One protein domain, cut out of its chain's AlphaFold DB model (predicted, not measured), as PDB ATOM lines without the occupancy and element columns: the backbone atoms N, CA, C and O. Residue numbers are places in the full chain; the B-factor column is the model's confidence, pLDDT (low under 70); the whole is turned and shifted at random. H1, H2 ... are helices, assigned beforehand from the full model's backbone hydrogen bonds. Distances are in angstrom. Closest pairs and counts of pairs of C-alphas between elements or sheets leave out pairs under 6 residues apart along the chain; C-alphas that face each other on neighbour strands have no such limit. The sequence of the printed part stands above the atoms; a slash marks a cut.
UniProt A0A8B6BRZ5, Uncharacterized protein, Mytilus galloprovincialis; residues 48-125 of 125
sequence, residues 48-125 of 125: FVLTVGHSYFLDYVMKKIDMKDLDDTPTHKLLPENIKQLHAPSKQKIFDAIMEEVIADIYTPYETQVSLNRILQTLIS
ATOM      1  N   PHE A  48     123.437 121.271 104.903       67.62
ATOM      2  CA  PHE A  48     123.204 119.832 105.024       67.62
ATOM      3  C   PHE A  48     122.435 119.495 106.305       67.62
ATOM      4  O   PHE A  48     121.396 118.837 106.235       67.62
ATOM      5  N   VAL A  49     122.897 119.984 107.461       69.25
ATOM      6  CA  VAL A  49     122.239 119.764 108.757       69.25
ATOM      7  C   VAL A  49     120.824 120.331 108.752       69.25
ATOM      8  O   VAL A  49     119.903 119.657 109.209       69.25
ATOM      9  N   LEU A  50     120.625 121.524 108.188       72.81
ATOM     10  CA  LEU A  50     119.296 122.112 108.041       72.81
ATOM     11  C   LEU A  50     118.413 121.253 107.136       72.81
ATOM     12  O   LEU A  50     117.291 120.937 107.509       72.81
ATOM     13  N   THR A  51     118.904 120.819 105.977       75.94
ATOM     14  CA  THR A  51     118.115 120.013 105.028       75.94
ATOM     15  C   THR A  51     117.714 118.663 105.620       75.94
ATOM     16  O   THR A  51     116.548 118.263 105.549       75.94
ATOM     17  N   VAL A  52     118.665 117.963 106.235       74.94
ATOM     18  CA  VAL A  52     118.429 116.670 106.884       74.94
ATOM     19  C   VAL A  52     117.520 116.847 108.099       74.94
ATOM     20  O   VAL A  52     116.543 116.113 108.245       74.94
ATOM     21  N   GLY A  53     117.778 117.862 108.925       76.44
ATOM     22  CA  GLY A  53     116.955 118.210 110.081       76.44
ATOM     23  C   GLY A  53     115.513 118.534 109.696       76.44
ATOM     24  O   GLY A  53     114.589 117.982 110.287       76.44
ATOM     25  N   HIS A  54     115.302 119.346 108.657       81.00
ATOM     26  CA  HIS A  54     113.972 119.638 108.120       81.00
ATOM     27  C   HIS A  54     113.274 118.383 107.597       81.00
ATOM     28  O   HIS A  54     112.074 118.234 107.802       81.00
ATOM     29  N   SER A  55     114.009 117.470 106.958       80.62
ATOM     30  CA  SER A  55     113.439 116.225 106.432       80.62
ATOM     31  C   SER A  55     112.966 115.301 107.559       80.62
ATOM     32  O   SER A  55     111.838 114.819 107.516       80.62
ATOM     33  N   TYR A  56     113.780 115.111 108.604       83.00
ATOM     34  CA  TYR A  56     113.376 114.341 109.788       83.00
ATOM     35  C   TYR A  56     112.228 115.003 110.547       83.00
ATOM     36  O   TYR A  56     111.317 114.323 111.014       83.00
ATOM     37  N   PHE A  57     112.261 116.330 110.668       84.12
ATOM     38  CA  PHE A  57     111.189 117.078 111.307       84.12
ATOM     39  C   PHE A  57     109.868 116.929 110.541       84.12
ATOM     40  O   PHE A  57     108.829 116.677 111.147       84.12
ATOM     41  N   LEU A  58     109.910 117.023 109.209       86.19
ATOM     42  CA  LEU A  58     108.744 116.828 108.354       86.19
ATOM     43  C   LEU A  58     108.191 115.402 108.463       86.19
ATOM     44  O   LEU A  58     106.990 115.255 108.659       86.19
ATOM     45  N   ASP A  59     109.046 114.378 108.401       86.31
ATOM     46  CA  ASP A  59     108.644 112.975 108.593       86.31
ATOM     47  C   ASP A  59     107.959 112.770 109.952       86.31
ATOM     48  O   ASP A  59     106.892 112.158 110.048       86.31
ATOM     49  N   TYR A  60     108.506 113.378 111.009       88.38
ATOM     50  CA  TYR A  60     107.914 113.331 112.342       88.38
ATOM     51  C   TYR A  60     106.525 113.981 112.387       88.38
ATOM     52  O   TYR A  60     105.580 113.397 112.922       88.38
ATOM     53  N   VAL A  61     106.383 115.181 111.812       88.69
ATOM     54  CA  VAL A  61     105.097 115.891 111.741       88.69
ATOM     55  C   VAL A  61     104.085 115.091 110.926       88.69
ATOM     56  O   VAL A  61     102.963 114.906 111.393       88.69
ATOM     57  N   MET A  62     104.475 114.577 109.756       89.06
ATOM     58  CA  MET A  62     103.623 113.744 108.901       89.06
ATOM     59  C   MET A  62     103.127 112.513 109.657       89.06
ATOM     60  O   MET A  62     101.926 112.262 109.698       89.06
ATOM     61  N   LYS A  63     104.015 111.820 110.375       89.69
ATOM     62  CA  LYS A  63     103.642 110.692 111.232       89.69
ATOM     63  C   LYS A  63     102.683 111.091 112.359       89.69
ATOM     64  O   LYS A  63     101.776 110.326 112.683       89.69
ATOM     65  N   LYS A  64     102.855 112.273 112.962       88.62
ATOM     66  CA  LYS A  64     101.980 112.784 114.034       88.62
ATOM     67  C   LYS A  64     100.547 113.030 113.546       88.62
ATOM     68  O   LYS A  64      99.611 112.856 114.325       88.62
ATOM     69  N   ILE A  65     100.384 113.408 112.279       91.00
ATOM     70  CA  ILE A  65      99.085 113.642 111.625       91.00
ATOM     71  C   ILE A  65      98.678 112.503 110.670       91.00
ATOM     72  O   ILE A  65      97.856 112.713 109.779       91.00
ATOM     73  N   ASP A  66      99.263 111.314 110.856       91.06
ATOM     74  CA  ASP A  66      98.975 110.075 110.117       91.06
ATOM     75  C   ASP A  66      99.010 110.223 108.583       91.06
ATOM     76  O   ASP A  66      98.197 109.657 107.855       91.06
ATOM     77  N   MET A  67      99.964 111.008 108.082       90.75
ATOM     78  CA  MET A  67     100.291 111.098 106.662       90.75
ATOM     79  C   MET A  67     101.494 110.209 106.356       90.75
ATOM     80  O   MET A  67     102.503 110.258 107.065       90.75
ATOM     81  N   LYS A  68     101.406 109.419 105.284       87.19
ATOM     82  CA  LYS A  68     102.538 108.655 104.736       87.19
ATOM     83  C   LYS A  68     103.178 109.395 103.573       87.19
ATOM     84  O   LYS A  68     104.397 109.390 103.453       87.19
ATOM     85  N   ASP A  69     102.353 110.067 102.780       88.81
ATOM     86  CA  ASP A  69     102.756 110.869 101.635       88.81
ATOM     87  C   ASP A  69     102.210 112.300 101.752       88.81
ATOM     88  O   ASP A  69     101.238 112.569 102.456       88.81
ATOM     89  N   LEU A  70     102.835 113.252 101.055       82.50
ATOM     90  CA  LEU A  70     102.414 114.664 101.078       82.50
ATOM     91  C   LEU A  70     101.022 114.892 100.468       82.50
ATOM     92  O   LEU A  70     100.392 115.911 100.746       82.50
ATOM     93  N   ASP A  71     100.559 113.947  99.652       85.19
ATOM     94  CA  ASP A  71      99.240 113.972  99.021       85.19
ATOM     95  C   ASP A  71      98.137 113.379  99.919       85.19
ATOM     96  O   ASP A  71      96.950 113.480  99.585       85.19
ATOM     97  N   ASP A  72      98.499 112.782 101.062       83.94
ATOM     98  CA  ASP A  72      97.534 112.212 101.997       83.94
ATOM     99  C   ASP A  72      96.698 113.297 102.686       83.94
ATOM    100  O   ASP A  72      97.107 114.444 102.883       83.94
ATOM    101  N   THR A  73      95.481 112.929 103.089       84.69
ATOM    102  CA  THR A  73      94.660 113.816 103.917       84.69
ATOM    103  C   THR A  73      95.101 113.680 105.373       84.69
ATOM    104  O   THR A  73      95.012 112.576 105.908       84.69
ATOM    105  N   PRO A  74      95.536 114.766 106.037       87.69
ATOM    106  CA  PRO A  74      96.008 114.686 107.410       87.69
ATOM    107  C   PRO A  74      94.871 114.303 108.351       87.69
ATOM    108  O   PRO A  74      93.776 114.876 108.279       87.69
ATOM    109  N   THR A  75      95.144 113.383 109.274       87.50
ATOM    110  CA  THR A  75      94.203 112.993 110.321       87.50
ATOM    111  C   THR A  75      94.806 113.271 111.695       87.50
ATOM    112  O   THR A  75      95.924 112.893 112.026       87.50
ATOM    113  N   HIS A  76      94.077 114.020 112.516       87.00
ATOM    114  CA  HIS A  76      94.486 114.334 113.880       87.00
ATOM    115  C   HIS A  76      93.245 114.692 114.688       87.00
ATOM    116  O   HIS A  76      92.312 115.287 114.155       87.00
ATOM    117  N   LYS A  77      93.241 114.417 115.995       87.62
ATOM    118  CA  LYS A  77      92.102 114.730 116.887       87.62
ATOM    119  C   LYS A  77      91.670 116.209 116.850       87.62
ATOM    120  O   LYS A  77      90.521 116.524 117.130       87.62
ATOM    121  N   LEU A  78      92.605 117.112 116.537       86.44
ATOM    122  CA  LEU A  78      92.375 118.560 116.444       86.44
ATOM    123  C   LEU A  78      91.991 119.023 115.031       86.44
ATOM    124  O   LEU A  78      91.617 120.181 114.848       86.44
ATOM    125  N   LEU A  79      92.110 118.147 114.034       86.25
ATOM    126  CA  LEU A  79      91.812 118.448 112.645       86.25
ATOM    127  C   LEU A  79      90.359 118.061 112.332       86.25
ATOM    128  O   LEU A  79      90.012 116.884 112.392       86.25
ATOM    129  N   PRO A  80      89.489 119.025 111.989       83.25
ATOM    130  CA  PRO A  80      88.137 118.708 111.548       83.25
ATOM    131  C   PRO A  80      88.153 118.136 110.124       83.25
ATOM    132  O   PRO A  80      89.022 118.473 109.330       83.25
ATOM    133  N   GLU A  81      87.134 117.362 109.747       76.69
ATOM    134  CA  GLU A  81      87.046 116.730 108.414       76.69
ATOM    135  C   GLU A  81      87.167 117.731 107.243       76.69
ATOM    136  O   GLU A  81      87.684 117.404 106.179       76.69
ATOM    137  N   ASN A  82      86.750 118.989 107.447       77.94
ATOM    138  CA  ASN A  82      86.752 120.045 106.431       77.94
ATOM    139  C   ASN A  82      87.784 121.156 106.700       77.94
ATOM    140  O   ASN A  82      87.456 122.344 106.628       77.94
ATOM    141  N   ILE A  83      89.056 120.808 106.953       77.00
ATOM    142  CA  ILE A  83      90.156 121.788 107.138       77.00
ATOM    143  C   ILE A  83      90.172 122.866 106.049       77.00
ATOM    144  O   ILE A  83      90.430 124.036 106.334       77.00
ATOM    145  N   LYS A  84      89.883 122.503 104.792       77.25
ATOM    146  CA  LYS A  84      89.903 123.445 103.660       77.25
ATOM    147  C   LYS A  84      88.973 124.643 103.888       77.25
ATOM    148  O   LYS A  84      89.346 125.756 103.520       77.25
ATOM    149  N   GLN A  85      87.842 124.427 104.560       79.69
ATOM    150  CA  GLN A  85      86.822 125.439 104.849       79.69
ATOM    151  C   GLN A  85      87.088 126.239 106.133       79.69
ATOM    152  O   GLN A  85      86.377 127.202 106.408       79.69
ATOM    153  N   LEU A  86      88.115 125.888 106.917       83.50
ATOM    154  CA  LEU A  86      88.479 126.666 108.097       83.50
ATOM    155  C   LEU A  86      89.029 128.043 107.708       83.50
ATOM    156  O   LEU A  86      89.871 128.180 106.812       83.50
ATOM    157  N   HIS A  87      88.622 129.061 108.463       86.38
ATOM    158  CA  HIS A  87      89.237 130.380 108.395       86.38
ATOM    159  C   HIS A  87      90.699 130.325 108.862       86.38
ATOM    160  O   HIS A  87      91.054 129.538 109.741       86.38
ATOM    161  N   ALA A  88      91.542 131.192 108.293       83.25
ATOM    162  CA  ALA A  88      92.975 131.234 108.591       83.25
ATOM    163  C   ALA A  88      93.307 131.296 110.101       83.25
ATOM    164  O   ALA A  88      94.166 130.527 110.527       83.25
ATOM    165  N   PRO A  89      92.602 132.080 110.947       87.44
ATOM    166  CA  PRO A  89      92.883 132.106 112.386       87.44
ATOM    167  C   PRO A  89      92.650 130.758 113.083       87.44
ATOM    168  O   PRO A  89      93.368 130.409 114.014       87.44
ATOM    169  N   SER A  90      91.661 129.983 112.634       85.31
ATOM    170  CA  SER A  90      91.391 128.652 113.185       85.31
ATOM    171  C   SER A  90      92.434 127.637 112.728       85.31
ATOM    172  O   SER A  90      92.855 126.805 113.526       85.31
ATOM    173  N   LYS A  91      92.893 127.733 111.471       84.25
ATOM    174  CA  LYS A  91      94.005 126.915 110.962       84.25
ATOM    175  C   LYS A  91      95.281 127.163 111.762       84.25
ATOM    176  O   LYS A  91      95.922 126.200 112.160       84.25
ATOM    177  N   GLN A  92      95.587 128.430 112.049       86.88
ATOM    178  CA  GLN A  92      96.753 128.801 112.849       86.88
ATOM    179  C   GLN A  92      96.686 128.192 114.251       86.88
ATOM    180  O   GLN A  92      97.619 127.522 114.660       86.88
ATOM    181  N   LYS A  93      95.550 128.324 114.948       88.06
ATOM    182  CA  LYS A  93      95.384 127.738 116.290       88.06
ATOM    183  C   LYS A  93      95.580 126.223 116.315       88.06
ATOM    184  O   LYS A  93      96.155 125.700 117.261       88.06
ATOM    185  N   ILE A  94      95.075 125.518 115.301       87.31
ATOM    186  CA  ILE A  94      95.247 124.063 115.203       87.31
ATOM    187  C   ILE A  94      96.711 123.721 114.917       87.31
ATOM    188  O   ILE A  94      97.241 122.798 115.527       87.31
ATOM    189  N   PHE A  95      97.361 124.470 114.026       88.06
ATOM    190  CA  PHE A  95      98.782 124.308 113.741       88.06
ATOM    191  C   PHE A  95      99.633 124.522 114.996       88.06
ATOM    192  O   PHE A  95     100.417 123.644 115.334       88.06
ATOM    193  N   ASP A  96      99.425 125.627 115.716       89.88
ATOM    194  CA  ASP A  96     100.165 125.949 116.940       89.88
ATOM    195  C   ASP A  96     100.015 124.828 117.979       89.88
ATOM    196  O   ASP A  96     101.007 124.352 118.518       89.88
ATOM    197  N   ALA A  97      98.794 124.324 118.181       90.50
ATOM    198  CA  ALA A  97      98.539 123.227 119.112       90.50
ATOM    199  C   ALA A  97      99.223 121.910 118.694       90.50
ATOM    200  O   ALA A  97      99.786 121.212 119.533       90.50
ATOM    201  N   ILE A  98      99.205 121.560 117.403       89.25
ATOM    202  CA  ILE A  98      99.913 120.369 116.898       89.25
ATOM    203  C   ILE A  98     101.428 120.544 117.062       89.25
ATOM    204  O   ILE A  98     102.118 119.606 117.456       89.25
ATOM    205  N   MET A  99     101.949 121.739 116.795       88.31
ATOM    206  CA  MET A  99     103.367 122.052 116.940       88.31
ATOM    207  C   MET A  99     103.828 122.024 118.393       88.31
ATOM    208  O   MET A  99     104.928 121.548 118.655       88.31
ATOM    209  N   GLU A 100     103.004 122.471 119.338       89.25
ATOM    210  CA  GLU A 100     103.274 122.309 120.770       89.25
ATOM    211  C   GLU A 100     103.374 120.830 121.158       89.25
ATOM    212  O   GLU A 100     104.305 120.458 121.870       89.25
ATOM    213  N   GLU A 101     102.477 119.972 120.655       88.88
ATOM    214  CA  GLU A 101     102.565 118.523 120.884       88.88
ATOM    215  C   GLU A 101     103.836 117.925 120.274       88.88
ATOM    216  O   GLU A 101     104.506 117.117 120.915       88.88
ATOM    217  N   VAL A 102     104.186 118.328 119.050       87.19
ATOM    218  CA  VAL A 102     105.420 117.886 118.397       87.19
ATOM    219  C   VAL A 102     106.622 118.318 119.229       87.19
ATOM    220  O   VAL A 102     107.401 117.464 119.631       87.19
ATOM    221  N   ILE A 103     106.746 119.607 119.553       85.06
ATOM    222  CA  ILE A 103     107.848 120.133 120.366       85.06
ATOM    223  C   ILE A 103     107.921 119.395 121.699       85.06
ATOM    224  O   ILE A 103     109.011 118.997 122.078       85.06
ATOM    225  N   ALA A 104     106.806 119.156 122.387       85.12
ATOM    226  CA  ALA A 104     106.810 118.425 123.651       85.12
ATOM    227  C   ALA A 104     107.364 116.992 123.522       85.12
ATOM    228  O   ALA A 104     108.026 116.522 124.446       85.12
ATOM    229  N   ASP A 105     107.135 116.319 122.393       82.44
ATOM    230  CA  ASP A 105     107.638 114.961 122.170       82.44
ATOM    231  C   ASP A 105     109.139 114.919 121.826       82.44
ATOM    232  O   ASP A 105     109.853 114.024 122.279       82.44
ATOM    233  N   ILE A 106     109.620 115.849 120.991       79.38
ATOM    234  CA  ILE A 106     111.028 115.879 120.533       79.38
ATOM    235  C   ILE A 106     111.941 116.705 121.442       79.38
ATOM    236  O   ILE A 106     113.155 116.480 121.467       79.38
ATOM    237  N   TYR A 107     111.399 117.654 122.202       74.31
ATOM    238  CA  TYR A 107     112.176 118.479 123.116       74.31
ATOM    239  C   TYR A 107     112.587 117.653 124.331       74.31
ATOM    240  O   TYR A 107     111.862 117.510 125.311       74.31
ATOM    241  N   THR A 108     113.806 117.131 124.271       65.31
ATOM    242  CA  THR A 108     114.468 116.554 125.436       65.31
ATOM    243  C   THR A 108     115.208 117.674 126.167       65.31
ATOM    244  O   THR A 108     116.150 118.231 125.588       65.31
ATOM    245  N   PRO A 109     114.832 118.017 127.415       60.47
ATOM    246  CA  PRO A 109     115.543 119.018 128.197       60.47
ATOM    247  C   PRO A 109     117.040 118.700 128.274       60.47
ATOM    248  O   PRO A 109     117.445 117.544 128.399       60.47
ATOM    249  N   TYR A 110     117.876 119.734 128.235       49.16
ATOM    250  CA  TYR A 110     119.338 119.604 128.242       49.16
ATOM    251  C   TYR A 110     119.872 118.737 129.403       49.16
ATOM    252  O   TYR A 110     120.806 117.957 129.230       49.16
ATOM    253  N   GLU A 111     119.225 118.786 130.572       56.03
ATOM    254  CA  GLU A 111     119.578 117.969 131.743       56.03
ATOM    255  C   GLU A 111     119.446 116.454 131.494       56.03
ATOM    256  O   GLU A 111     120.208 115.662 132.051       56.03
ATOM    257  N   THR A 112     118.533 116.035 130.613       57.09
ATOM    258  CA  THR A 112     118.327 114.628 130.228       57.09
ATOM    259  C   THR A 112     119.288 114.168 129.122       57.09
ATOM    260  O   THR A 112     119.501 112.972 128.940       57.09
ATOM    261  N   GLN A 113     119.929 115.092 128.402       53.50
ATOM    262  CA  GLN A 113     120.942 114.757 127.391       53.50
ATOM    263  C   GLN A 113     122.293 114.401 128.033       53.50
ATOM    264  O   GLN A 113     123.005 113.515 127.551       53.50
ATOM    265  N   VAL A 114     122.627 115.033 129.167       54.97
ATOM    266  CA  VAL A 114     123.842 114.725 129.947       54.97
ATOM    267  C   VAL A 114     123.817 113.282 130.468       54.97
ATOM    268  O   VAL A 114     124.849 112.609 130.476       54.97
ATOM    269  N   SER A 115     122.646 112.769 130.858       56.66
ATOM    270  CA  SER A 115     122.499 111.383 131.317       56.66
ATOM    271  C   SER A 115     122.587 110.367 130.173       56.66
ATOM    272  O   SER A 115     123.243 109.341 130.348       56.66
ATOM    273  N   LEU A 116     122.031 110.656 128.991       57.09
ATOM    274  CA  LEU A 116     122.146 109.775 127.819       57.09
ATOM    275  C   LEU A 116     123.584 109.668 127.301       57.09
ATOM    276  O   LEU A 116     124.057 108.559 127.062       57.09
ATOM    277  N   ASN A 117     124.316 110.783 127.208       55.66
ATOM    278  CA  ASN A 117     125.735 110.756 126.835       55.66
ATOM    279  C   ASN A 117     126.574 109.955 127.835       55.66
ATOM    280  O   ASN A 117     127.464 109.204 127.438       55.66
ATOM    281  N   ARG A 118     126.261 110.060 129.130       53.34
ATOM    282  CA  ARG A 118     126.931 109.271 130.166       53.34
ATOM    283  C   ARG A 118     126.629 107.775 130.028       53.34
ATOM    284  O   ARG A 118     127.546 106.968 130.148       53.34
ATOM    285  N   ILE A 119     125.383 107.400 129.729       55.69
ATOM    286  CA  ILE A 119     124.990 106.001 129.485       55.69
ATOM    287  C   ILE A 119     125.681 105.455 128.229       55.69
ATOM    288  O   ILE A 119     126.259 104.374 128.283       55.69
ATOM    289  N   LEU A 120     125.695 106.212 127.130       52.44
ATOM    290  CA  LEU A 120     126.362 105.815 125.887       52.44
ATOM    291  C   LEU A 120     127.875 105.646 126.075       52.44
ATOM    292  O   LEU A 120     128.429 104.654 125.613       52.44
ATOM    293  N   GLN A 121     128.534 106.539 126.819       61.25
ATOM    294  CA  GLN A 121     129.952 106.371 127.153       61.25
ATOM    295  C   GLN A 121     130.219 105.144 128.030       61.25
ATOM    296  O   GLN A 121     131.262 104.524 127.878       61.25
ATOM    297  N   THR A 122     129.274 104.768 128.897       58.28
ATOM    298  CA  THR A 122     129.404 103.573 129.753       58.28
ATOM    299  C   THR A 122     129.159 102.272 128.978       58.28
ATOM    300  O   THR A 122     129.651 101.224 129.369       58.28
ATOM    301  N   LEU A 123     128.384 102.315 127.889       48.72
ATOM    302  CA  LEU A 123     128.105 101.147 127.043       48.72
ATOM    303  C   LEU A 123     129.202 100.879 126.001       48.72
ATOM    304  O   LEU A 123     129.268  99.779 125.460       48.72
ATOM    305  N   ILE A 124     130.020 101.889 125.692       54.78
ATOM    306  CA  ILE A 124     131.118 101.811 124.714       54.78
ATOM    307  C   ILE A 124     132.468 101.494 125.393       54.78
ATOM    308  O   ILE A 124     133.396 101.051 124.716       54.78
ATOM    309  N   SER A 125     132.579 101.697 126.711       46.34
ATOM    310  CA  SER A 125     133.736 101.329 127.545       46.34
ATOM    311  C   SER A 125     133.676  99.888 128.036       46.34
ATOM    312  O   SER A 125     134.728  99.214 127.996       46.34
TER     313      SER A 125
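Overview. This is residues 48 to 125 of the 125 residues of an uncharacterized protein of Mytilus galloprovincialis (UniProt A0A8B6BRZ5). The end of H1, the long loop of residues 65 to 87 but for its residues 84 to 87, and most of H2 make a small body, and H3 sticks out as an arm past the end of H2, adding to the length, while residues 84 to 90, of which 88 to 90 belong to H2, stand free of the body. Residues 48 to 56 of H1 stick out too. The printed part has 78 residues with three named helices, H1, H2, H3, and no named strand: all helix, only just loose, close to extended, radius of gyration of the C-alphas 17.0 A, spans 57 by 24 by 22 A.

Along the chain. H1, residues 48 to 64, begins at C-alpha 48 (123.204, 119.832, 105.024) and is 24.1 A long. H2, residues 88 to 106, is 26.5 A long. H3, residues 110 to 124, is 21.6 A long and ends at C-alpha 124 (131.118, 101.811, 124.714).

Arrangement. H1, with residues 60 to 64 alone, and H2, with residue 102 alone, only just touch, with 3 pairs of C-alphas within 8 A; the closest C-alphas, of Val 61 and Val 102, are 7.0 A apart. Their lines are about perpendicular, at 74 degrees. H3 is apart from H1 and H2. In H1 and H2 every O i to N i+4 pair is within hydrogen-bond range; in H3, 10 of 11.

Size, cuts and confidence. The C-alphas of Gln 85 and Ser 125, the two farthest apart, are 57.4 A apart. The printed part has no cut. The link from H1 to H2 is long, 23 residues. Residues 48 to 49 and 108 to 125 have pLDDT under 70.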